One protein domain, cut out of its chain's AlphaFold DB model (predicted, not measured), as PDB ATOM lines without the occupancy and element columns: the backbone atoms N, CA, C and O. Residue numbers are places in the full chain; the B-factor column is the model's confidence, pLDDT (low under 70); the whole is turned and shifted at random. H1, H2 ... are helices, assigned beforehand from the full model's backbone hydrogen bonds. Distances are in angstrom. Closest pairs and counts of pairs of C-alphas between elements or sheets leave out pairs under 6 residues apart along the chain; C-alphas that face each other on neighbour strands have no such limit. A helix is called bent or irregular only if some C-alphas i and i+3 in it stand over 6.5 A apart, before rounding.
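Overview. This is residues 182 to 257 and 301 to 395 of the 658 residues of an uncharacterized protein of bacterium (UniProt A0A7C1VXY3). One long helix, H7, runs through the middle of the domain, with H4 along one side of it and the helical hairpin of H5 and H6 along another; H5, H6 and H7 make a three-helix up-and-down bundle. H2 crosses H7, short H3 packs on H4 and H7, and a loose final stretch, residues 374 to 391, leads to short H8, far from the middle. The printed part has 171 residues with eight named helices, H1 to H8 in order, and no named strand: the class is all helix. It is compact, with a radius of gyration of the C-alphas of 16.6 A and spans of 55 by 38 by 30 A.

Along the chain. H7, residues 349 to 373, is 37.1 A long, from C-alpha 349 at (-38.439, 31.708, 60.620) to C-alpha 373 at (-21.595, 14.377, 32.515). It is irregular: C-alphas 350 and 353 are 7.3 A apart. H6 holds residues 325 to 347 (34.5 A), H4 residues 231 to 250 (28.5 A) and H5 residues 302 to 319 (24.8 A). H2 spans residues 198 to 209, H1 residues 184 to 194, H3 residues 216 to 220 and H8 residues 392 to 395. C-alpha 184, where H1 begins, is at (-27.881, 31.572, 29.505).

Arrangement. H7 is the hub, touching five helices. H4 touches it at a shallow tilt of 30 degrees, opposite ways; the closest C-alphas, of Ala 239 and Ala 354, are 4.6 A apart. H5 touches H7 with residues 310 to 318 alone, at a shallow tilt of 25 degrees, the same way; the closest C-alphas are those of Gly 317 and Ala 363, 4.1 A. H5 and H6 form a helical hairpin at a steep tilt of 36 degrees, only just past shallow, with C-alphas 309 and 337 closest at 4.5 A. H6 and H7 form another, closest at C-alphas 345 and 352, 4.7 A. H2 touches H7 at a steep tilt of 65 degrees; C-alphas 201 and 360 are closest, 6.3 A. H3 touches H4, with C-alphas 219 and 231 closest at 4.8 A. H1 and H2 only just touch, with 3 pairs of C-alphas within 8 A, closest those of Ala 187 and Thr 198, 6.3 A. H8 and H7 are apart. Every O i to N i+4 pair is within hydrogen-bond range in H1 to H5, 16 of 19 in H6 and 19 of 21 in H7; H8 is too short for one.

Size, cuts and confidence. The two C-alphas farthest apart, of Gly 253 and Asp 395, are 56.9 A apart. Residues 258 to 300 are not printed; C-alphas 257 and 301 are 9.0 A apart across the cut. The link from H7 to H8 is long. Mean pLDDT of the printed part is 82.4; residues 226 to 228, 321 to 329 and 375 to 395 are under 70.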
ATOM      1  N   ALA A 182     -24.173  25.762  32.819       78.50
ATOM      2  CA  ALA A 182     -25.485  26.385  32.703       78.50
ATOM      3  C   ALA A 182     -25.556  27.230  31.420       78.50
ATOM      4  O   ALA A 182     -24.732  28.120  31.201       78.50
ATOM      5  N   SER A 183     -26.543  26.975  30.558       80.69
ATOM      6  CA  SER A 183     -26.857  27.873  29.444       80.69
ATOM      7  C   SER A 183     -27.397  29.206  29.969       80.69
ATOM      8  O   SER A 183     -27.913  29.279  31.084       80.69
ATOM      9  N   ALA A 184     -27.340  30.257  29.144       76.38
ATOM     10  CA  ALA A 184     -27.881  31.572  29.505       76.38
ATOM     11  C   ALA A 184     -29.348  31.490  29.967       76.38
ATOM     12  O   ALA A 184     -29.694  32.040  31.002       76.38
ATOM     13  N   SER A 185     -30.174  30.697  29.277       78.25
ATOM     14  CA  SER A 185     -31.572  30.473  29.658       78.25
ATOM     15  C   SER A 185     -31.749  29.775  31.013       78.25
ATOM     16  O   SER A 185     -32.693  30.092  31.728       78.25
ATOM     17  N   GLN A 186     -30.867  28.839  31.379       81.81
ATOM     18  CA  GLN A 186     -30.915  28.160  32.679       81.81
ATOM     19  C   GLN A 186     -30.454  29.095  33.803       81.81
ATOM     20  O   GLN A 186     -31.036  29.093  34.882       81.81
ATOM     21  N   ALA A 187     -29.427  29.911  33.544       81.88
ATOM     22  CA  ALA A 187     -28.968  30.930  34.481       81.88
ATOM     23  C   ALA A 187     -30.041  32.009  34.701       81.88
ATOM     24  O   ALA A 187     -30.305  32.371  35.844       81.88
ATOM     25  N   ASP A 188     -30.710  32.464  33.638       79.06
ATOM     26  CA  ASP A 188     -31.819  33.417  33.725       79.06
ATOM     27  C   ASP A 188     -33.026  32.821  34.466       79.06
ATOM     28  O   ASP A 188     -33.614  33.500  35.309       79.06
ATOM     29  N   ASP A 189     -33.377  31.550  34.221       82.00
ATOM     30  CA  ASP A 189     -34.434  30.856  34.974       82.00
ATOM     31  C   ASP A 189     -34.061  30.746  36.461       82.00
ATOM     32  O   ASP A 189     -34.869  31.099  37.322       82.00
ATOM     33  N   PHE A 190     -32.815  30.370  36.772       85.75
ATOM     34  CA  PHE A 190     -32.303  30.321  38.143       85.75
ATOM     35  C   PHE A 190     -32.385  31.692  38.830       85.75
ATOM     36  O   PHE A 190     -32.951  31.793  39.917       85.75
ATOM     37  N   ILE A 191     -31.908  32.758  38.177       85.25
ATOM     38  CA  ILE A 191     -31.976  34.135  38.689       85.25
ATOM     39  C   ILE A 191     -33.426  34.561  38.902       85.25
ATOM     40  O   ILE A 191     -33.758  35.122  39.944       85.25
ATOM     41  N   SER A 192     -34.303  34.289  37.935       79.88
ATOM     42  CA  SER A 192     -35.706  34.700  38.006       79.88
ATOM     43  C   SER A 192     -36.456  34.056  39.175       79.88
ATOM     44  O   SER A 192     -37.352  34.682  39.739       79.88
ATOM     45  N   ARG A 193     -36.075  32.831  39.562       82.69
ATOM     46  CA  ARG A 193     -36.720  32.065  40.638       82.69
ATOM     47  C   ARG A 193     -36.081  32.288  42.001       82.69
ATOM     48  O   ARG A 193     -36.783  32.448  42.994       82.69
ATOM     49  N   ARG A 194     -34.751  32.283  42.058       86.31
ATOM     50  CA  ARG A 194     -33.990  32.341  43.314       86.31
ATOM     51  C   ARG A 194     -33.622  33.767  43.713       86.31
ATOM     52  O   ARG A 194     -33.263  34.002  44.858       86.31
ATOM     53  N   GLY A 195     -33.710  34.724  42.787       87.19
ATOM     54  CA  GLY A 195     -33.325  36.119  43.017       87.19
ATOM     55  C   GLY A 195     -31.813  36.337  43.136       87.19
ATOM     56  O   GLY A 195     -31.377  37.464  43.360       87.19
ATOM     57  N   VAL A 196     -31.016  35.280  42.967       89.81
ATOM     58  CA  VAL A 196     -29.552  35.282  43.049       89.81
ATOM     59  C   VAL A 196     -28.966  34.616  41.811       89.81
ATOM     60  O   VAL A 196     -29.600  33.756  41.196       89.81
ATOM     61  N   THR A 197     -27.756  35.012  41.420       89.81
ATOM     62  CA  THR A 197     -27.065  34.333  40.321       89.81
ATOM     63  C   THR A 197     -26.638  32.929  40.749       89.81
ATOM     64  O   THR A 197     -26.399  32.666  41.927       89.81
ATOM     65  N   THR A 198     -26.497  32.017  39.790       88.19
ATOM     66  CA  THR A 198     -25.883  30.692  39.999       88.19
ATOM     67  C   THR A 198     -24.499  30.799  40.644       88.19
ATOM     68  O   THR A 198     -24.123  29.952  41.451       88.19
ATOM     69  N   ALA A 199     -23.757  31.862  40.323       87.31
ATOM     70  CA  ALA A 199     -22.459  32.153  40.905       87.31
ATOM     71  C   ALA A 199     -22.541  32.589  42.369       87.31
ATOM     72  O   ALA A 199     -21.787  32.075  43.193       87.31
ATOM     73  N   ASP A 200     -23.456  33.497  42.704       89.69
ATOM     74  CA  ASP A 200     -23.670  33.936  44.084       89.69
ATOM     75  C   ASP A 200     -24.200  32.788  44.945       89.69
ATOM     76  O   ASP A 200     -23.703  32.580  46.047       89.69
ATOM     77  N   ALA A 201     -25.134  31.990  44.422       91.06
ATOM     78  CA  ALA A 201     -25.629  30.795  45.098       91.06
ATOM     79  C   ALA A 201     -24.493  29.794  45.361       91.06
ATOM     80  O   ALA A 201     -24.338  29.323  46.486       91.06
ATOM     81  N   LEU A 202     -23.629  29.531  44.370       90.75
ATOM     82  CA  LEU A 202     -22.475  28.651  44.564       90.75
ATOM     83  C   LEU A 202     -21.492  29.218  45.596       90.75
ATOM     84  O   LEU A 202     -21.032  28.482  46.465       90.75
ATOM     85  N   ARG A 203     -21.188  30.521  45.536       89.56
ATOM     86  CA  ARG A 203     -20.309  31.191  46.507       89.56
ATOM     87  C   ARG A 203     -20.882  31.134  47.921       89.56
ATOM     88  O   ARG A 203     -20.137  30.848  48.852       89.56
ATOM     89  N   ASN A 204     -22.188  31.335  48.076       92.19
ATOM     90  CA  ASN A 204     -22.871  31.225  49.362       92.19
ATOM     91  C   ASN A 204     -22.783  29.802  49.922       92.19
ATOM     92  O   ASN A 204     -22.439  29.638  51.088       92.19
ATOM     93  N   LEU A 205     -23.027  28.773  49.100       92.56
ATOM     94  CA  LEU A 205     -22.899  27.376  49.531       92.56
ATOM     95  C   LEU A 205     -21.462  27.042  49.951       92.56
ATOM     96  O   LEU A 205     -21.245  26.497  51.031       92.56
ATOM     97  N   VAL A 206     -20.469  27.428  49.147       91.69
ATOM     98  CA  VAL A 206     -19.052  27.211  49.480       91.69
ATOM     99  C   VAL A 206     -18.676  27.947  50.767       91.69
ATOM    100  O   VAL A 206     -18.069  27.348  51.653       91.69
ATOM    101  N   GLY A 207     -19.107  29.201  50.925       91.56
ATOM    102  CA  GLY A 207     -18.893  29.982  52.143       91.56
ATOM    103  C   GLY A 207     -19.492  29.325  53.389       91.56
ATOM    104  O   GLY A 207     -18.813  29.242  54.411       91.56
ATOM    105  N   LYS A 208     -20.715  28.785  53.296       92.81
ATOM    106  CA  LYS A 208     -21.385  28.080  54.406       92.81
ATOM    107  C   LYS A 208     -20.685  26.789  54.819       92.81
ATOM    108  O   LYS A 208     -20.761  26.411  55.981       92.81
ATOM    109  N   SER A 209     -19.977  26.133  53.902       92.12
ATOM    110  CA  SER A 209     -19.207  24.930  54.233       92.12
ATOM    111  C   SER A 209     -17.936  25.212  55.039       92.12
ATOM    112  O   SER A 209     -17.366  24.292  55.621       92.12
ATOM    113  N   GLY A 210     -17.432  26.453  55.018       89.50
ATOM    114  CA  GLY A 210     -16.119  26.807  55.572       89.50
ATOM    115  C   GLY A 210     -14.928  26.169  54.839       89.50
ATOM    116  O   GLY A 210     -13.779  26.398  55.213       89.50
ATOM    117  N   ARG A 211     -15.176  25.380  53.787       86.19
ATOM    118  CA  ARG A 211     -14.159  24.700  52.985       86.19
ATOM    119  C   ARG A 211     -13.941  25.452  51.679       86.19
ATOM    120  O   ARG A 211     -14.882  25.873  51.013       86.19
ATOM    121  N   GLY A 212     -12.681  25.584  51.278       85.00
ATOM    122  CA  GLY A 212     -12.355  26.014  49.921       85.00
ATOM    123  C   GLY A 212     -12.722  24.926  48.912       85.00
ATOM    124  O   GLY A 212     -12.497  23.745  49.167       85.00
ATOM    125  N   ALA A 213     -13.252  25.325  47.758       85.19
ATOM    126  CA  ALA A 213     -13.484  24.435  46.626       85.19
ATOM    127  C   ALA A 213     -12.423  24.688  45.550       85.19
ATOM    128  O   ALA A 213     -12.366  25.773  44.970       85.19
ATOM    129  N   THR A 214     -11.571  23.697  45.280       82.56
ATOM    130  CA  THR A 214     -10.485  23.814  44.290       82.56
ATOM    131  C   THR A 214     -10.786  23.081  42.987       82.56
ATOM    132  O   THR A 214     -10.208  23.398  41.944       82.56
ATOM    133  N   SER A 215     -11.733  22.145  43.026       83.69
ATOM    134  CA  SER A 215     -12.150  21.324  41.898       83.69
ATOM    135  C   SER A 215     -13.662  21.085  41.889       83.69
ATOM    136  O   SER A 215     -14.352  21.270  42.891       83.69
ATOM    137  N   LEU A 216     -14.188  20.649  40.740       82.69
ATOM    138  CA  LEU A 216     -15.593  20.250  40.623       82.69
ATOM    139  C   LEU A 216     -15.925  19.067  41.549       82.69
ATOM    140  O   LEU A 216     -17.020  19.018  42.097       82.69
ATOM    141  N   ASP A 217     -14.974  18.157  41.773       84.75
ATOM    142  CA  ASP A 217     -15.154  17.025  42.686       84.75
ATOM    143  C   ASP A 217     -15.221  17.465  44.158       84.75
ATOM    144  O   ASP A 217     -15.938  16.844  44.937       84.75
ATOM    145  N   ASP A 218     -14.571  18.574  44.540       88.44
ATOM    146  CA  ASP A 218     -14.760  19.159  45.878       88.44
ATOM    147  C   ASP A 218     -16.191  19.682  46.056       88.44
ATOM    148  O   ASP A 218     -16.736  19.626  47.154       88.44
ATOM    149  N   LEU A 219     -16.808  20.191  44.981       88.75
ATOM    150  CA  LEU A 219     -18.158  20.758  45.015       88.75
ATOM    151  C   LEU A 219     -19.252  19.689  45.050       88.75
ATOM    152  O   LEU A 219     -20.168  19.800  45.861       88.75
ATOM    153  N   VAL A 220     -19.179  18.688  44.166       88.69
ATOM    154  CA  VAL A 220     -20.254  17.689  43.967       88.69
ATOM    155  C   VAL A 220     -19.878  16.258  44.355       88.69
ATOM    156  O   VAL A 220     -20.619  15.324  44.040       88.69
ATOM    157  N   GLY A 221     -18.723  16.075  44.994       88.00
ATOM    158  CA  GLY A 221     -18.184  14.768  45.348       88.00
ATOM    159  C   GLY A 221     -17.454  14.114  44.177       88.00
ATOM    160  O   GLY A 221     -17.600  14.505  43.017       88.00
ATOM    161  N   SER A 222     -16.660  13.084  44.466       84.38
ATOM    162  CA  SER A 222     -15.887  12.369  43.441       84.38
ATOM    163  C   SER A 222     -16.778  11.693  42.385       84.38
ATOM    164  O   SER A 222     -17.975  11.456  42.585       84.38
ATOM    165  N   VAL A 223     -16.210  11.327  41.230       77.19
ATOM    166  CA  VAL A 223     -16.945  10.569  40.193       77.19
ATOM    167  C   VAL A 223     -17.428   9.208  40.707       77.19
ATOM    168  O   VAL A 223     -18.484   8.742  40.281       77.19
ATOM    169  N   ALA A 224     -16.712   8.597  41.654       75.12
ATOM    170  CA  ALA A 224     -17.137   7.361  42.313       75.12
ATOM    171  C   ALA A 224     -18.375   7.567  43.210       75.12
ATOM    172  O   ALA A 224     -19.156   6.641  43.409       75.12
ATOM    173  N   GLN A 225     -18.597   8.792  43.693       73.44
ATOM    174  CA  GLN A 225     -19.716   9.174  44.553       73.44
ATOM    175  C   GLN A 225     -20.728  10.039  43.781       73.44
ATOM    176  O   GLN A 225     -21.105  11.117  44.221       73.44
ATOM    177  N   ARG A 226     -21.159   9.619  42.580       65.00
ATOM    178  CA  ARG A 226     -22.129  10.378  41.756       65.00
ATOM    179  C   ARG A 226     -23.349  10.841  42.564       65.00
ATOM    180  O   ARG A 226     -24.246  10.048  42.835       65.00
ATOM    181  N   GLY A 227     -23.391  12.140  42.867       62.31
ATOM    182  CA  GLY A 227     -24.487  12.773  43.600       62.31
ATOM    183  C   GLY A 227     -24.472  12.533  45.110       62.31
ATOM    184  O   GLY A 227     -25.519  12.683  45.726       62.31
ATOM    185  N   ARG A 228     -23.336  12.126  45.686       66.12
ATOM    186  CA  ARG A 228     -23.128  11.982  47.132       66.12
ATOM    187  C   ARG A 228     -21.783  12.596  47.515       66.12
ATOM    188  O   ARG A 228     -20.785  12.379  46.832       66.12
ATOM    189  N   GLY A 229     -21.750  13.322  48.621       78.69
ATOM    190  CA  GLY A 229     -20.567  14.011  49.116       78.69
ATOM    191  C   GLY A 229     -20.205  15.290  48.354       78.69
ATOM    192  O   GLY A 229     -20.878  15.729  47.420       78.69
ATOM    193  N   GLY A 230     -19.099  15.889  48.788       91.06
ATOM    194  CA  GLY A 230     -18.682  17.218  48.357       91.06
ATOM    195  C   GLY A 230     -19.368  18.323  49.153       91.06
ATOM    196  O   GLY A 230     -20.324  18.104  49.891       91.06
ATOM    197  N   ILE A 231     -18.870  19.539  48.970       92.62
ATOM    198  CA  ILE A 231     -19.283  20.733  49.708       92.62
ATOM    199  C   ILE A 231     -20.791  20.985  49.609       92.62
ATOM    200  O   ILE A 231     -21.412  21.366  50.596       92.62
ATOM    201  N   ILE A 232     -21.394  20.776  48.435       92.38
ATOM    202  CA  ILE A 232     -22.827  21.027  48.249       92.38
ATOM    203  C   ILE A 232     -23.665  20.009  49.027       92.38
ATOM    204  O   ILE A 232     -24.642  20.403  49.653       92.38
ATOM    205  N   ASP A 233     -23.281  18.733  49.022       93.69
ATOM    206  CA  ASP A 233     -23.997  17.681  49.754       93.69
ATOM    207  C   ASP A 233     -23.853  17.859  51.271       93.69
ATOM    208  O   ASP A 233     -24.842  17.758  51.994       93.69
ATOM    209  N   ASP A 234     -22.657  18.231  51.744       93.75
ATOM    210  CA  ASP A 234     -22.395  18.548  53.153       93.75
ATOM    211  C   ASP A 234     -23.293  19.709  53.627       93.75
ATOM    212  O   ASP A 234     -23.924  19.641  54.683       93.75
ATOM    213  N   VAL A 235     -23.398  20.773  52.822       95.12
ATOM    214  CA  VAL A 235     -24.212  21.960  53.135       95.12
ATOM    215  C   VAL A 235     -25.711  21.666  53.053       95.12
ATOM    216  O   VAL A 235     -26.465  22.141  53.905       95.12
ATOM    217  N   ILE A 236     -26.156  20.868  52.076       94.62
ATOM    218  CA  ILE A 236     -27.547  20.392  52.004       94.62
ATOM    219  C   ILE A 236     -27.870  19.548  53.237       94.62
ATOM    220  O   ILE A 236     -28.891  19.794  53.869       94.62
ATOM    221  N   THR A 237     -26.996  18.613  53.614       95.44
ATOM    222  CA  THR A 237     -27.184  17.730  54.774       95.44
ATOM    223  C   THR A 237     -27.251  18.529  56.075       95.44
ATOM    224  O   THR A 237     -28.120  18.289  56.912       95.44
ATOM    225  N   ALA A 238     -26.384  19.532  56.242       95.75
ATOM    226  CA  ALA A 238     -26.421  20.423  57.399       95.75
ATOM    227  C   ALA A 238     -27.733  21.226  57.460       95.75
ATOM    228  O   ALA A 238     -28.365  21.300  58.516       95.75
ATOM    229  N   ALA A 239     -28.177  21.779  56.326       96.62
ATOM    230  CA  ALA A 239     -29.463  22.466  56.233       96.62
ATOM    231  C   ALA A 239     -30.643  21.514  56.505       96.62
ATOM    232  O   ALA A 239     -31.595  21.889  57.184       96.62
ATOM    233  N   GLU A 240     -30.577  20.271  56.024       95.81
ATOM    234  CA  GLU A 240     -31.579  19.236  56.281       95.81
ATOM    235  C   GLU A 240     -31.677  18.880  57.755       95.81
ATOM    236  O   GLU A 240     -32.789  18.849  58.276       95.81
ATOM    237  N   SER A 241     -30.546  18.709  58.442       96.88
ATOM    238  CA  SER A 241     -30.532  18.469  59.886       96.88
ATOM    239  C   SER A 241     -31.190  19.618  60.648       96.88
ATOM    240  O   SER A 241     -32.027  19.372  61.511       96.88
ATOM    241  N   GLN A 242     -30.874  20.872  60.303       96.62
ATOM    242  CA  GLN A 242     -31.489  22.045  60.935       96.62
ATOM    243  C   GLN A 242     -33.006  22.084  60.721       96.62
ATOM    244  O   GLN A 242     -33.761  22.361  61.655       96.62
ATOM    245  N   ILE A 243     -33.459  21.789  59.499       96.94
ATOM    246  CA  ILE A 243     -34.885  21.732  59.177       96.94
ATOM    247  C   ILE A 243     -35.566  20.607  59.963       96.94
ATOM    248  O   ILE A 243     -36.596  20.838  60.596       96.94
ATOM    249  N   ASP A 244     -35.004  19.401  59.937       96.12
ATOM    250  CA  ASP A 244     -35.604  18.227  60.563       96.12
ATOM    251  C   ASP A 244     -35.638  18.368  62.095       96.12
ATOM    252  O   ASP A 244     -36.648  18.022  62.711       96.12
ATOM    253  N   ASP A 245     -34.608  18.954  62.715       95.75
ATOM    254  CA  ASP A 245     -34.597  19.260  64.148       95.75
ATOM    255  C   ASP A 245     -35.670  20.284  64.524       95.75
ATOM    256  O   ASP A 245     -36.439  20.064  65.465       95.75
ATOM    257  N   ALA A 246     -35.796  21.375  63.767       95.00
ATOM    258  CA  ALA A 246     -36.830  22.374  64.016       95.00
ATOM    259  C   ALA A 246     -38.243  21.802  63.832       95.00
ATOM    260  O   ALA A 246     -39.122  22.056  64.661       95.00
ATOM    261  N   LEU A 247     -38.463  20.995  62.788       94.94
ATOM    262  CA  LEU A 247     -39.750  20.344  62.536       94.94
ATOM    263  C   LEU A 247     -40.055  19.230  63.540       94.94
ATOM    264  O   LEU A 247     -41.223  18.976  63.819       94.94
ATOM    265  N   ARG A 248     -39.046  18.560  64.099       94.94
ATOM    266  CA  ARG A 248     -39.234  17.619  65.208       94.94
ATOM    267  C   ARG A 248     -39.649  18.342  66.485       94.94
ATOM    268  O   ARG A 248     -40.551  17.875  67.163       94.94
ATOM    269  N   LEU A 249     -39.022  19.474  66.794       92.94
ATOM    270  CA  LEU A 249     -39.283  20.210  68.034       92.94
ATOM    271  C   LEU A 249     -40.593  21.008  68.007       92.94
ATOM    272  O   LEU A 249     -41.239  21.149  69.039       92.94
ATOM    273  N   ARG A 250     -40.963  21.576  66.853       92.94
ATOM    274  CA  ARG A 250     -42.095  22.518  66.733       92.94
ATOM    275  C   ARG A 250     -43.092  22.183  65.632       92.94
ATOM    276  O   ARG A 250     -44.109  22.855  65.527       92.94
ATOM    277  N   GLY A 251     -42.807  21.197  64.786       90.56
ATOM    278  CA  GLY A 251     -43.675  20.841  63.662       90.56
ATOM    279  C   GLY A 251     -44.758  19.818  64.002       90.56
ATOM    280  O   GLY A 251     -45.657  19.615  63.187       90.56
ATOM    281  N   GLU A 252     -44.699  19.164  65.166       92.81
ATOM    282  CA  GLU A 252     -45.716  18.192  65.577       92.81
ATOM    283  C   GLU A 252     -47.050  18.880  65.893       92.81
ATOM    284  O   GLU A 252     -47.101  19.896  66.580       92.81
ATOM    285  N   GLY A 253     -48.144  18.345  65.341       92.81
ATOM    286  CA  GLY A 253     -49.495  18.899  65.502       92.81
ATOM    287  C   GLY A 253     -49.780  20.175  64.700       92.81
ATOM    288  O   GLY A 253     -50.931  20.599  64.624       92.81
ATOM    289  N   VAL A 254     -48.771  20.771  64.062       95.88
ATOM    290  CA  VAL A 254     -48.950  21.959  63.227       95.88
ATOM    291  C   VAL A 254     -49.481  21.557  61.851       95.88
ATOM    292  O   VAL A 254     -48.962  20.640  61.213       95.88
ATOM    293  N   ILE A 255     -50.504  22.266  61.373       96.75
ATOM    294  CA  ILE A 255     -51.111  22.059  60.054       96.75
ATOM    295  C   ILE A 255     -51.007  23.365  59.267       96.75
ATOM    296  O   ILE A 255     -51.436  24.416  59.736       96.75
ATOM    297  N   LEU A 256     -50.441  23.296  58.061       95.38
ATOM    298  CA  LEU A 256     -50.543  24.368  57.078       95.38
ATOM    299  C   LEU A 256     -51.954  24.365  56.502       95.38
ATOM    300  O   LEU A 256     -52.381  23.359  55.930       95.38
ATOM    301  N   SER A 257     -52.654  25.489  56.638       96.69
ATOM    302  CA  SER A 257     -53.998  25.655  56.091       96.69
ATOM    303  C   SER A 257     -53.986  25.502  54.570       96.69
ATOM    304  O   SER A 257     -53.201  26.150  53.871       96.69
ATOM    305  N   ASN A 301     -49.264  18.758  56.830       96.88
ATOM    306  CA  ASN A 301     -48.292  18.943  57.901       96.88
ATOM    307  C   ASN A 301     -46.947  19.450  57.332       96.88
ATOM    308  O   ASN A 301     -46.619  19.177  56.170       96.88
ATOM    309  N   PRO A 302     -46.127  20.155  58.133       97.06
ATOM    310  CA  PRO A 302     -44.853  20.699  57.674       97.06
ATOM    311  C   PRO A 302     -43.906  19.676  57.037       97.06
ATOM    312  O   PRO A 302     -43.193  20.009  56.093       97.06
ATOM    313  N   ARG A 303     -43.914  18.416  57.499       96.12
ATOM    314  CA  ARG A 303     -43.067  17.348  56.936       96.12
ATOM    315  C   ARG A 303     -43.507  16.944  55.526       96.12
ATOM    316  O   ARG A 303     -42.662  16.750  54.657       96.12
ATOM    317  N   GLN A 304     -44.812  16.847  55.276       96.19
ATOM    318  CA  GLN A 304     -45.377  16.577  53.950       96.19
ATOM    319  C   GLN A 304     -45.149  17.750  52.989       96.19
ATOM    320  O   GLN A 304     -44.760  17.535  51.835       96.19
ATOM    321  N   ALA A 305     -45.330  18.985  53.470       96.50
ATOM    322  CA  ALA A 305     -45.004  20.185  52.708       96.50
ATOM    323  C   ALA A 305     -43.521  20.185  52.310       96.50
ATOM    324  O   ALA A 305     -43.196  20.315  51.131       96.50
ATOM    325  N   LEU A 306     -42.621  19.933  53.265       95.94
ATOM    326  CA  LEU A 306     -41.184  19.846  53.014       95.94
ATOM    327  C   LEU A 306     -40.825  18.727  52.029       95.94
ATOM    328  O   LEU A 306     -39.997  18.938  51.145       95.94
ATOM    329  N   ALA A 307     -41.451  17.552  52.130       95.44
ATOM    330  CA  ALA A 307     -41.242  16.465  51.174       95.44
ATOM    331  C   ALA A 307     -41.640  16.880  49.747       95.44
ATOM    332  O   ALA A 307     -40.908  16.598  48.796       95.44
ATOM    333  N   THR A 308     -42.748  17.613  49.603       94.81
ATOM    334  CA  THR A 308     -43.185  18.181  48.318       94.81
ATOM    335  C   THR A 308     -42.171  19.202  47.794       94.81
ATOM    336  O   THR A 308     -41.774  19.127  46.629       94.81
ATOM    337  N   VAL A 309     -41.669  20.090  48.659       94.38
ATOM    338  CA  VAL A 309     -40.627  21.076  48.319       94.38
ATOM    339  C   VAL A 309     -39.335  20.391  47.859       94.38
ATOM    340  O   VAL A 309     -38.803  20.724  46.798       94.38
ATOM    341  N   ARG A 310     -38.846  19.392  48.603       92.50
ATOM    342  CA  ARG A 310     -37.644  18.607  48.264       92.50
ATOM    343  C   ARG A 310     -37.801  17.899  46.916       92.50
ATOM    344  O   ARG A 310     -36.908  17.974  46.068       92.50
ATOM    345  N   ALA A 311     -38.947  17.252  46.693       91.12
ATOM    346  CA  ALA A 311     -39.238  16.550  45.446       91.12
ATOM    347  C   ALA A 311     -39.242  17.504  44.244       91.12
ATOM    348  O   ALA A 311     -38.603  17.213  43.230       91.12
ATOM    349  N   ALA A 312     -39.891  18.663  44.370       91.25
ATOM    350  CA  ALA A 312     -39.940  19.671  43.319       91.25
ATOM    351  C   ALA A 312     -38.568  20.302  43.038       91.25
ATOM    352  O   ALA A 312     -38.181  20.406  41.876       91.25
ATOM    353  N   ASN A 313     -37.793  20.651  44.070       89.44
ATOM    354  CA  ASN A 313     -36.454  21.230  43.905       89.44
ATOM    355  C   ASN A 313     -35.483  20.241  43.246       89.44
ATOM    356  O   ASN A 313     -34.765  20.599  42.311       89.44
ATOM    357  N   SER A 314     -35.503  18.972  43.668       87.38
ATOM    358  CA  SER A 314     -34.718  17.914  43.022       87.38
ATOM    359  C   SER A 314     -35.169  17.689  41.574       87.38
ATOM    360  O   SER A 314     -34.344  17.569  40.662       87.38
ATOM    361  N   ALA A 315     -36.485  17.674  41.335       87.12
ATOM    362  CA  ALA A 315     -37.042  17.554  39.996       87.12
ATOM    363  C   ALA A 315     -36.651  18.742  39.115       87.12
ATOM    364  O   ALA A 315     -36.353  18.506  37.950       87.12
ATOM    365  N   TRP A 316     -36.590  19.966  39.646       86.25
ATOM    366  CA  TRP A 316     -36.160  21.166  38.928       86.25
ATOM    367  C   TRP A 316     -34.679  21.136  38.580       86.25
ATOM    368  O   TRP A 316     -34.338  21.327  37.414       86.25
ATOM    369  N   GLY A 317     -33.807  20.809  39.539       81.62
ATOM    370  CA  GLY A 317     -32.376  20.631  39.275       81.62
ATOM    371  C   GLY A 317     -32.137  19.620  38.146       81.62
ATOM    372  O   GLY A 317     -31.318  19.848  37.256       81.62
ATOM    373  N   LYS A 318     -32.936  18.544  38.105       82.56
ATOM    374  CA  LYS A 318     -32.961  17.591  36.983       82.56
ATOM    375  C   LYS A 318     -33.641  18.165  35.731       82.56
ATOM    376  O   LYS A 318     -33.184  17.898  34.626       82.56
ATOM    377  N   ALA A 319     -34.718  18.938  35.857       76.31
ATOM    378  CA  ALA A 319     -35.514  19.497  34.755       76.31
ATOM    379  C   ALA A 319     -34.757  20.524  33.934       76.31
ATOM    380  O   ALA A 319     -34.923  20.558  32.721       76.31
ATOM    381  N   GLN A 320     -33.888  21.301  34.581       70.19
ATOM    382  CA  GLN A 320     -32.952  22.186  33.902       70.19
ATOM    383  C   GLN A 320     -32.190  21.421  32.805       70.19
ATOM    384  O   GLN A 320     -31.786  22.002  31.802       70.19
ATOM    385  N   THR A 321     -32.012  20.103  32.941       64.88
ATOM    386  CA  THR A 321     -31.316  19.278  31.952       64.88
ATOM    387  C   THR A 321     -32.162  18.845  30.745       64.88
ATOM    388  O   THR A 321     -31.587  18.427  29.739       64.88
ATOM    389  N   LEU A 322     -33.489  18.988  30.804       62.53
ATOM    390  CA  LEU A 322     -34.441  18.481  29.813       62.53
ATOM    391  C   LEU A 322     -34.950  19.607  28.903       62.53
ATOM    392  O   LEU A 322     -35.262  20.704  29.357       62.53
ATOM    393  N   THR A 323     -35.073  19.329  27.607       57.66
ATOM    394  CA  THR A 323     -35.692  20.233  26.625       57.66
ATOM    395  C   THR A 323     -37.036  19.655  26.185       57.66
ATOM    396  O   THR A 323     -37.060  18.553  25.644       57.66
ATOM    397  N   GLY A 324     -38.150  20.371  26.386       63.28
ATOM    398  CA  GLY A 324     -39.469  19.983  25.854       63.28
ATOM    399  C   GLY A 324     -40.609  19.962  26.881       63.28
ATOM    400  O   GLY A 324     -40.541  20.624  27.911       63.28
ATOM    401  N   LYS A 325     -41.678  19.200  26.590       55.91
ATOM    402  CA  LYS A 325     -42.931  19.145  27.382       55.91
ATOM    403  C   LYS A 325     -42.734  18.719  28.845       55.91
ATOM    404  O   LYS A 325     -43.453  19.200  29.715       55.91
ATOM    405  N   GLU A 326     -41.728  17.895  29.138       60.06
ATOM    406  CA  GLU A 326     -41.372  17.520  30.515       60.06
ATOM    407  C   GLU A 326     -40.901  18.709  31.368       60.06
ATOM    408  O   GLU A 326     -40.993  18.656  32.594       60.06
ATOM    409  N   ALA A 327     -40.429  19.795  30.748       63.69
ATOM    410  CA  ALA A 327     -40.060  21.017  31.460       63.69
ATOM    411  C   ALA A 327     -41.292  21.770  31.989       63.69
ATOM    412  O   ALA A 327     -41.219  22.406  33.036       63.69
ATOM    413  N   VAL A 328     -42.436  21.657  31.304       60.78
ATOM    414  CA  VAL A 328     -43.666  22.387  31.644       60.78
ATOM    415  C   VAL A 328     -44.356  21.780  32.867       60.78
ATOM    416  O   VAL A 328     -44.639  22.493  33.822       60.78
ATOM    417  N   ALA A 329     -44.546  20.456  32.899       58.75
ATOM    418  CA  ALA A 329     -45.118  19.774  34.069       58.75
ATOM    419  C   ALA A 329     -44.270  19.992  35.338       58.75
ATOM    420  O   ALA A 329     -44.794  20.094  36.444       58.75
ATOM    421  N   LYS A 330     -42.948  20.124  35.173       72.81
ATOM    422  CA  LYS A 330     -42.027  20.404  36.279       72.81
ATOM    423  C   LYS A 330     -42.064  21.866  36.727       72.81
ATOM    424  O   LYS A 330     -41.864  22.107  37.907       72.81
ATOM    425  N   GLN A 331     -42.383  22.825  35.850       72.88
ATOM    426  CA  GLN A 331     -42.592  24.228  36.246       72.88
ATOM    427  C   GLN A 331     -43.763  24.399  37.213       72.88
ATOM    428  O   GLN A 331     -43.646  25.162  38.168       72.88
ATOM    429  N   VAL A 332     -44.844  23.650  37.012       75.19
ATOM    430  CA  VAL A 332     -46.028  23.706  37.880       75.19
ATOM    431  C   VAL A 332     -45.709  23.226  39.300       75.19
ATOM    432  O   VAL A 332     -46.016  23.920  40.265       75.19
ATOM    433  N   GLY A 333     -45.012  22.094  39.437       85.88
ATOM    434  CA  GLY A 333     -44.586  21.592  40.750       85.88
ATOM    435  C   GLY A 333     -43.618  22.528  41.489       85.88
ATOM    436  O   GLY A 333     -43.552  22.499  42.714       85.88
ATOM    437  N   ILE A 334     -42.888  23.386  40.770       88.25
ATOM    438  CA  ILE A 334     -41.984  24.367  41.387       88.25
ATOM    439  C   ILE A 334     -42.758  25.538  41.983       88.25
ATOM    440  O   ILE A 334     -42.430  25.953  43.087       88.25
ATOM    441  N   GLU A 335     -43.788  26.059  41.306       90.75
ATOM    442  CA  GLU A 335     -44.605  27.138  41.891       90.75
ATOM    443  C   GLU A 335     -45.321  26.656  43.165       90.75
ATOM    444  O   GLU A 335     -45.373  27.383  44.156       90.75
ATOM    445  N   GLU A 336     -45.800  25.405  43.174       93.38
ATOM    446  CA  GLU A 336     -46.325  24.756  44.383       93.38
ATOM    447  C   GLU A 336     -45.273  24.726  45.503       93.38
ATOM    448  O   GLU A 336     -45.545  25.128  46.636       93.38
ATOM    449  N   ALA A 337     -44.054  24.292  45.186       94.50
ATOM    450  CA  ALA A 337     -42.966  24.223  46.148       94.50
ATOM    451  C   ALA A 337     -42.509  25.594  46.658       94.50
ATOM    452  O   ALA A 337     -42.187  25.716  47.836       94.50
ATOM    453  N   ASP A 338     -42.497  26.630  45.822       93.31
ATOM    454  CA  ASP A 338     -42.149  27.982  46.255       93.31
ATOM    455  C   ASP A 338     -43.186  28.538  47.240       93.31
ATOM    456  O   ASP A 338     -42.802  29.098  48.268       93.31
ATOM    457  N   VAL A 339     -44.480  28.300  46.994       95.06
ATOM    458  CA  VAL A 339     -45.552  28.676  47.930       95.06
ATOM    459  C   VAL A 339     -45.433  27.917  49.251       95.06
ATOM    460  O   VAL A 339     -45.493  28.531  50.318       95.06
ATOM    461  N   LEU A 340     -45.228  26.597  49.201       96.56
ATOM    462  CA  LEU A 340     -45.045  25.782  50.406       96.56
ATOM    463  C   LEU A 340     -43.790  26.190  51.179       96.56
ATOM    464  O   LEU A 340     -43.828  26.285  52.403       96.56
ATOM    465  N   ARG A 341     -42.686  26.476  50.481       96.38
ATOM    466  CA  ARG A 341     -41.453  26.974  51.092       96.38
ATOM    467  C   ARG A 341     -41.708  28.302  51.789       96.38
ATOM    468  O   ARG A 341     -41.321  28.445  52.940       96.38
ATOM    469  N   GLU A 342     -42.368  29.259  51.143       95.44
ATOM    470  CA  GLU A 342     -42.686  30.544  51.769       95.44
ATOM    471  C   GLU A 342     -43.581  30.371  53.005       95.44
ATOM    472  O   GLU A 342     -43.347  31.003  54.035       95.44
ATOM    473  N   ALA A 343     -44.568  29.475  52.944       95.81
ATOM    474  CA  ALA A 343     -45.409  29.156  54.092       95.81
ATOM    475  C   ALA A 343     -44.592  28.551  55.251       95.81
ATOM    476  O   ALA A 343     -44.708  29.012  56.386       95.81
ATOM    477  N   LEU A 344     -43.689  27.606  54.960       96.62
ATOM    478  CA  LEU A 344     -42.770  27.031  55.948       96.62
ATOM    479  C   LEU A 344     -41.830  28.083  56.552       96.62
ATOM    480  O   LEU A 344     -41.645  28.090  57.764       96.62
ATOM    481  N   LYS A 345     -41.284  29.003  55.745       96.69
ATOM    482  CA  LYS A 345     -40.428  30.107  56.222       96.69
ATOM    483  C   LYS A 345     -41.174  31.046  57.167       96.69
ATOM    484  O   LYS A 345     -40.600  31.511  58.142       96.69
ATOM    485  N   ASN A 346     -42.445  31.326  56.881       95.38
ATOM    486  CA  ASN A 346     -43.261  32.196  57.725       95.38
ATOM    487  C   ASN A 346     -43.609  31.533  59.065       95.38
ATOM    488  O   ASN A 346     -43.635  32.205  60.090       95.38
ATOM    489  N   MET A 347     -43.853  30.222  59.064       94.81
ATOM    490  CA  MET A 347     -44.178  29.474  60.281       94.81
ATOM    491  C   MET A 347     -42.956  29.133  61.131       94.81
ATOM    492  O   MET A 347     -43.041  29.115  62.357       94.81
ATOM    493  N   PHE A 348     -41.821  28.883  60.485       96.44
ATOM    494  CA  PHE A 348     -40.565  28.518  61.128       96.44
ATOM    495  C   PHE A 348     -39.449  29.457  60.630       96.44
ATOM    496  O   PHE A 348     -38.628  29.068  59.794       96.44
ATOM    497  N   PRO A 349     -39.401  30.716  61.109       96.25
ATOM    498  CA  PRO A 349     -38.439  31.708  60.620       96.25
ATOM    499  C   PRO A 349     -36.975  31.302  60.807       96.25
ATOM    500  O   PRO A 349     -36.108  31.725  60.048       96.25
ATOM    501  N   ASP A 350     -36.687  30.464  61.798       95.56
ATOM    502  CA  ASP A 350     -35.341  29.988  62.104       95.56
ATOM    503  C   ASP A 350     -34.801  28.966  61.089       95.56
ATOM    504  O   ASP A 350     -33.589  28.883  60.913       95.56
ATOM    505  N   ILE A 351     -35.669  28.257  60.352       96.69
ATOM    506  CA  ILE A 351     -35.242  27.387  59.240       96.69
ATOM    507  C   ILE A 351     -35.268  28.104  57.892       96.69
ATOM    508  O   ILE A 351     -35.032  27.476  56.859       96.69
ATOM    509  N   ALA A 352     -35.569  29.404  57.858       96.69
ATOM    510  CA  ALA A 352     -35.764  30.117  56.604       96.69
ATOM    511  C   ALA A 352     -34.507  30.119  55.720       96.69
ATOM    512  O   ALA A 352     -34.605  29.882  54.514       96.69
ATOM    513  N   ASP A 353     -33.338  30.329  56.327       96.12
ATOM    514  CA  ASP A 353     -32.046  30.272  55.639       96.12
ATOM    515  C   ASP A 353     -31.668  28.834  55.244       96.12
ATOM    516  O   ASP A 353     -31.148  28.603  54.152       96.12
ATOM    517  N   ALA A 354     -31.993  27.842  56.080       97.31
ATOM    518  CA  ALA A 354     -31.764  26.430  55.775       97.31
ATOM    519  C   ALA A 354     -32.608  25.963  54.572       97.31
ATOM    520  O   ALA A 354     -32.095  25.296  53.673       97.31
ATOM    521  N   LEU A 355     -33.878  26.379  54.490       96.69
ATOM    522  CA  LEU A 355     -34.761  26.104  53.350       96.69
ATOM    523  C   LEU A 355     -34.240  26.728  52.050       96.69
ATOM    524  O   LEU A 355     -34.298  26.098  50.991       96.69
ATOM    525  N   ASP A 356     -33.721  27.955  52.115       95.94
ATOM    526  CA  ASP A 356     -33.109  28.604  50.954       95.94
ATOM    527  C   ASP A 356     -31.831  27.864  50.535       95.94
ATOM    528  O   ASP A 356     -31.682  27.520  49.364       95.94
ATOM    529  N   THR A 357     -30.981  27.510  51.497       96.12
ATOM    530  CA  THR A 357     -29.728  26.769  51.285       96.12
ATOM    531  C   THR A 357     -29.958  25.408  50.636       96.12
ATOM    532  O   THR A 357     -29.313  25.086  49.638       96.12
ATOM    533  N   GLN A 358     -30.902  24.621  51.159       95.75
ATOM    534  CA  GLN A 358     -31.261  23.318  50.603       95.75
ATOM    535  C   GLN A 358     -31.737  23.461  49.153       95.75
ATOM    536  O   GLN A 358     -31.310  22.714  48.273       95.75
ATOM    537  N   ALA A 359     -32.611  24.430  48.887       93.75
ATOM    538  CA  ALA A 359     -33.167  24.619  47.557       93.75
ATOM    539  C   ALA A 359     -32.118  25.118  46.539       93.75
ATOM    540  O   ALA A 359     -32.117  24.641  45.403       93.75
ATOM    541  N   ASP A 360     -31.187  25.996  46.939       93.31
ATOM    542  CA  ASP A 360     -30.053  26.413  46.097       93.31
ATOM    543  C   ASP A 360     -29.117  25.238  45.814       93.31
ATOM    544  O   ASP A 360     -28.725  25.016  44.666       93.31
ATOM    545  N   GLY A 361     -28.801  24.457  46.850       93.44
ATOM    546  CA  GLY A 361     -27.959  23.272  46.754       93.44
ATOM    547  C   GLY A 361     -28.519  22.247  45.775       93.44
ATOM    548  O   GLY A 361     -27.828  21.870  44.832       93.44
ATOM    549  N   LEU A 362     -29.783  21.841  45.938       91.69
ATOM    550  CA  LEU A 362     -30.432  20.847  45.071       91.69
ATOM    551  C   LEU A 362     -30.489  21.297  43.604       91.69
ATOM    552  O   LEU A 362     -30.278  20.501  42.684       91.69
ATOM    553  N   ALA A 363     -30.746  22.585  43.376       89.31
ATOM    554  CA  ALA A 363     -30.789  23.158  42.041       89.31
ATOM    555  C   ALA A 363     -29.406  23.189  41.372       89.31
ATOM    556  O   ALA A 363     -29.252  22.742  40.230       89.31
ATOM    557  N   LEU A 364     -28.388  23.669  42.093       89.75
ATOM    558  CA  LEU A 364     -27.011  23.727  41.605       89.75
ATOM    559  C   LEU A 364     -26.408  22.337  41.411       89.75
ATOM    560  O   LEU A 364     -25.719  22.115  40.418       89.75
ATOM    561  N   GLN A 365     -26.703  21.383  42.295       90.12
ATOM    562  CA  GLN A 365     -26.243  20.001  42.176       90.12
ATOM    563  C   GLN A 365     -26.720  19.374  40.856       90.12
ATOM    564  O   GLN A 365     -25.948  18.693  40.178       90.12
ATOM    565  N   GLY A 366     -27.959  19.649  40.433       85.31
ATOM    566  CA  GLY A 366     -28.485  19.220  39.133       85.31
ATOM    567  C   GLY A 366     -27.729  19.816  37.937       85.31
ATOM    568  O   GLY A 366     -27.366  19.089  37.006       85.31
ATOM    569  N   LEU A 367     -27.428  21.118  37.985       85.94
ATOM    570  CA  LEU A 367     -26.659  21.812  36.944       85.94
ATOM    571  C   LEU A 367     -25.208  21.305  36.864       85.94
ATOM    572  O   LEU A 367     -24.734  20.934  35.786       85.94
ATOM    573  N   LEU A 368     -24.528  21.201  38.005       87.25
ATOM    574  CA  LEU A 368     -23.128  20.782  38.099       87.25
ATOM    575  C   LEU A 368     -22.925  19.316  37.699       87.25
ATOM    576  O   LEU A 368     -21.993  19.004  36.953       87.25
ATOM    577  N   ASN A 369     -23.828  18.416  38.103       84.50
ATOM    578  CA  ASN A 369     -23.783  17.014  37.679       84.50
ATOM    579  C   ASN A 369     -23.900  16.870  36.153       84.50
ATOM    580  O   ASN A 369     -23.259  15.996  35.563       84.50
ATOM    581  N   ARG A 370     -24.663  17.751  35.492       79.12
ATOM    582  CA  ARG A 370     -24.745  17.793  34.026       79.12
ATOM    583  C   ARG A 370     -23.441  18.276  33.398       79.12
ATOM    584  O   ARG A 370     -22.995  17.665  32.426       79.12
ATOM    585  N   SER A 371     -22.844  19.346  33.930       79.19
ATOM    586  CA  SER A 371     -21.537  19.841  33.468       79.19
ATOM    587  C   SER A 371     -20.491  18.730  33.515       79.19
ATOM    588  O   SER A 371     -19.810  18.463  32.523       79.19
ATOM    589  N   ARG A 372     -20.479  17.963  34.613       77.31
ATOM    590  CA  ARG A 372     -19.609  16.794  34.767       77.31
ATOM    591  C   ARG A 372     -19.895  15.694  33.740       77.31
ATOM    592  O   ARG A 372     -18.967  15.133  33.165       77.31
ATOM    593  N   GLY A 373     -21.172  15.400  33.478       72.81
ATOM    594  CA  GLY A 373     -21.595  14.377  32.515       72.81
ATOM    595  C   GLY A 373     -21.252  14.689  31.053       72.81
ATOM    596  O   GLY A 373     -21.081  13.765  30.264       72.81
ATOM    597  N   LYS A 374     -21.093  15.968  30.685       70.12
ATOM    598  CA  LYS A 374     -20.719  16.401  29.323       70.12
ATOM    599  C   LYS A 374     -19.225  16.253  28.998       70.12
ATOM    600  O   LYS A 374     -18.772  16.772  27.984       70.12
ATOM    601  N   GLY A 375     -18.456  15.545  29.826       54.34
ATOM    602  CA  GLY A 375     -17.056  15.249  29.525       54.34
ATOM    603  C   GLY A 375     -16.083  16.367  29.886       54.34
ATOM    604  O   GLY A 375     -14.929  16.305  29.473       54.34
ATOM    605  N   VAL A 376     -16.468  17.323  30.743       53.50
ATOM    606  CA  VAL A 376     -15.501  18.220  31.413       53.50
ATOM    607  C   VAL A 376     -14.760  17.472  32.540       53.50
ATOM    608  O   VAL A 376     -14.538  17.975  33.637       53.50
ATOM    609  N   SER A 377     -14.389  16.222  32.255       43.44
ATOM    610  CA  SER A 377     -13.507  15.354  33.028       43.44
ATOM    611  C   SER A 377     -12.068  15.821  32.805       43.44
ATOM    612  O   SER A 377     -11.248  15.174  32.160       43.44
ATOM    613  N   GLY A 378     -11.778  17.005  33.307       47.72
ATOM    614  CA  GLY A 378     -10.443  17.553  33.440       47.72
ATOM    615  C   GLY A 378     -10.461  18.409  34.689       47.72
ATOM    616  O   GLY A 378     -11.523  18.891  35.074       47.72
ATOM    617  N   LYS A 379      -9.312  18.577  35.343       46.47
ATOM    618  CA  LYS A 379      -9.154  19.494  36.478       46.47
ATOM    619  C   LYS A 379      -9.556  20.902  36.026       46.47
ATOM    620  O   LYS A 379      -8.699  21.681  35.617       46.47
ATOM    621  N   ILE A 380     -10.851  21.230  36.063       54.06
ATOM    622  CA  ILE A 380     -11.309  22.610  36.018       54.06
ATOM    623  C   ILE A 380     -10.731  23.183  37.293       54.06
ATOM    624  O   ILE A 380     -11.192  22.880  38.394       54.06
ATOM    625  N   ASN A 381      -9.624  23.893  37.136       49.25
ATOM    626  CA  ASN A 381      -8.883  24.431  38.249       49.25
ATOM    627  C   ASN A 381      -9.702  25.621  38.751       49.25
ATOM    628  O   ASN A 381      -9.489  26.754  38.318       49.25
ATOM    629  N   LEU A 382     -10.683  25.360  39.622       58.50
ATOM    630  CA  LEU A 382     -11.456  26.406  40.293       58.50
ATOM    631  C   LEU A 382     -10.520  27.280  41.132       58.50
ATOM    632  O   LEU A 382     -10.835  28.426  41.387       58.50
ATOM    633  N   GLY A 383      -9.309  26.814  41.460       46.62
ATOM    634  CA  GLY A 383      -8.251  27.658  42.023       46.62
ATOM    635  C   GLY A 383      -7.785  28.813  41.115       46.62
ATOM    636  O   GLY A 383      -7.192  29.767  41.617       46.62
ATOM    637  N   ALA A 384      -8.041  28.763  39.800       42.72
ATOM    638  CA  ALA A 384      -7.860  29.896  38.883       42.72
ATOM    639  C   ALA A 384      -9.110  30.792  38.791       42.72
ATOM    640  O   ALA A 384      -9.032  31.888  38.255       42.72
ATOM    641  N   LEU A 385     -10.244  30.347  39.326       49.91
ATOM    642  CA  LEU A 385     -11.497  31.075  39.509       49.91
ATOM    643  C   LEU A 385     -11.798  31.058  41.005       49.91
ATOM    644  O   LEU A 385     -12.807  30.494  41.405       49.91
ATOM    645  N   ASP A 386     -10.864  31.553  41.828       55.81
ATOM    646  CA  ASP A 386     -10.952  31.456  43.286       55.81
ATOM    647  C   ASP A 386     -12.304  31.993  43.771       55.81
ATOM    648  O   ASP A 386     -12.528  33.197  43.915       55.81
ATOM    649  N   ILE A 387     -13.225  31.056  43.972       55.56
ATOM    650  CA  ILE A 387     -14.621  31.311  44.317       55.56
ATOM    651  C   ILE A 387     -14.714  31.873  45.735       55.56
ATOM    652  O   ILE A 387     -15.728  32.470  46.086       55.56
ATOM    653  N   THR A 388     -13.638  31.737  46.519       52.50
ATOM    654  CA  THR A 388     -13.510  32.258  47.881       52.50
ATOM    655  C   THR A 388     -12.799  33.613  47.951       52.50
ATOM    656  O   THR A 388     -12.970  34.329  48.935       52.50
ATOM    657  N   ARG A 389     -12.039  34.017  46.915       53.28
ATOM    658  CA  ARG A 389     -11.361  35.327  46.835       53.28
ATOM    659  C   ARG A 389     -11.513  35.951  45.440       53.28
ATOM    660  O   ARG A 389     -10.687  35.707  44.554       53.28
ATOM    661  N   PRO A 390     -12.516  36.823  45.223       44.06
ATOM    662  CA  PRO A 390     -12.770  37.436  43.922       44.06
ATOM    663  C   PRO A 390     -11.649  38.422  43.536       44.06
ATOM    664  O   PRO A 390     -11.712  39.619  43.800       44.06
ATOM    665  N   GLY A 391     -10.592  37.923  42.887       40.69
ATOM    666  CA  GLY A 391      -9.475  38.747  42.409       40.69
ATOM    667  C   GLY A 391      -8.236  37.982  41.940       40.69
ATOM    668  O   GLY A 391      -7.630  38.394  40.955       40.69
ATOM    669  N   SER A 392      -7.916  36.845  42.563       47.78
ATOM    670  CA  SER A 392      -6.660  36.103  42.332       47.78
ATOM    671  C   SER A 392      -6.575  35.388  40.972       47.78
ATOM    672  O   SER A 392      -5.494  34.995  40.533       47.78
ATOM    673  N   ALA A 393      -7.709  35.263  40.277       41.38
ATOM    674  CA  ALA A 393      -7.824  34.698  38.935       41.38
ATOM    675  C   ALA A 393      -7.024  35.474  37.876       41.38
ATOM    676  O   ALA A 393      -6.425  34.885  36.981       41.38
ATOM    677  N   ILE A 394      -7.017  36.808  37.976       41.38
ATOM    678  CA  ILE A 394      -6.398  37.673  36.966       41.38
ATOM    679  C   ILE A 394      -4.893  37.804  37.219       41.38
ATOM    680  O   ILE A 394      -4.133  37.741  36.259       41.38
ATOM    681  N   ASP A 395      -4.443  37.845  38.478       36.59
ATOM    682  CA  ASP A 395      -3.009  37.931  38.808       36.59
ATOM    683  C   ASP A 395      -2.211  36.724  38.291       36.59
ATOM    684  O   ASP A 395      -1.084  36.869  37.821       36.59
TER     685      ASP A 395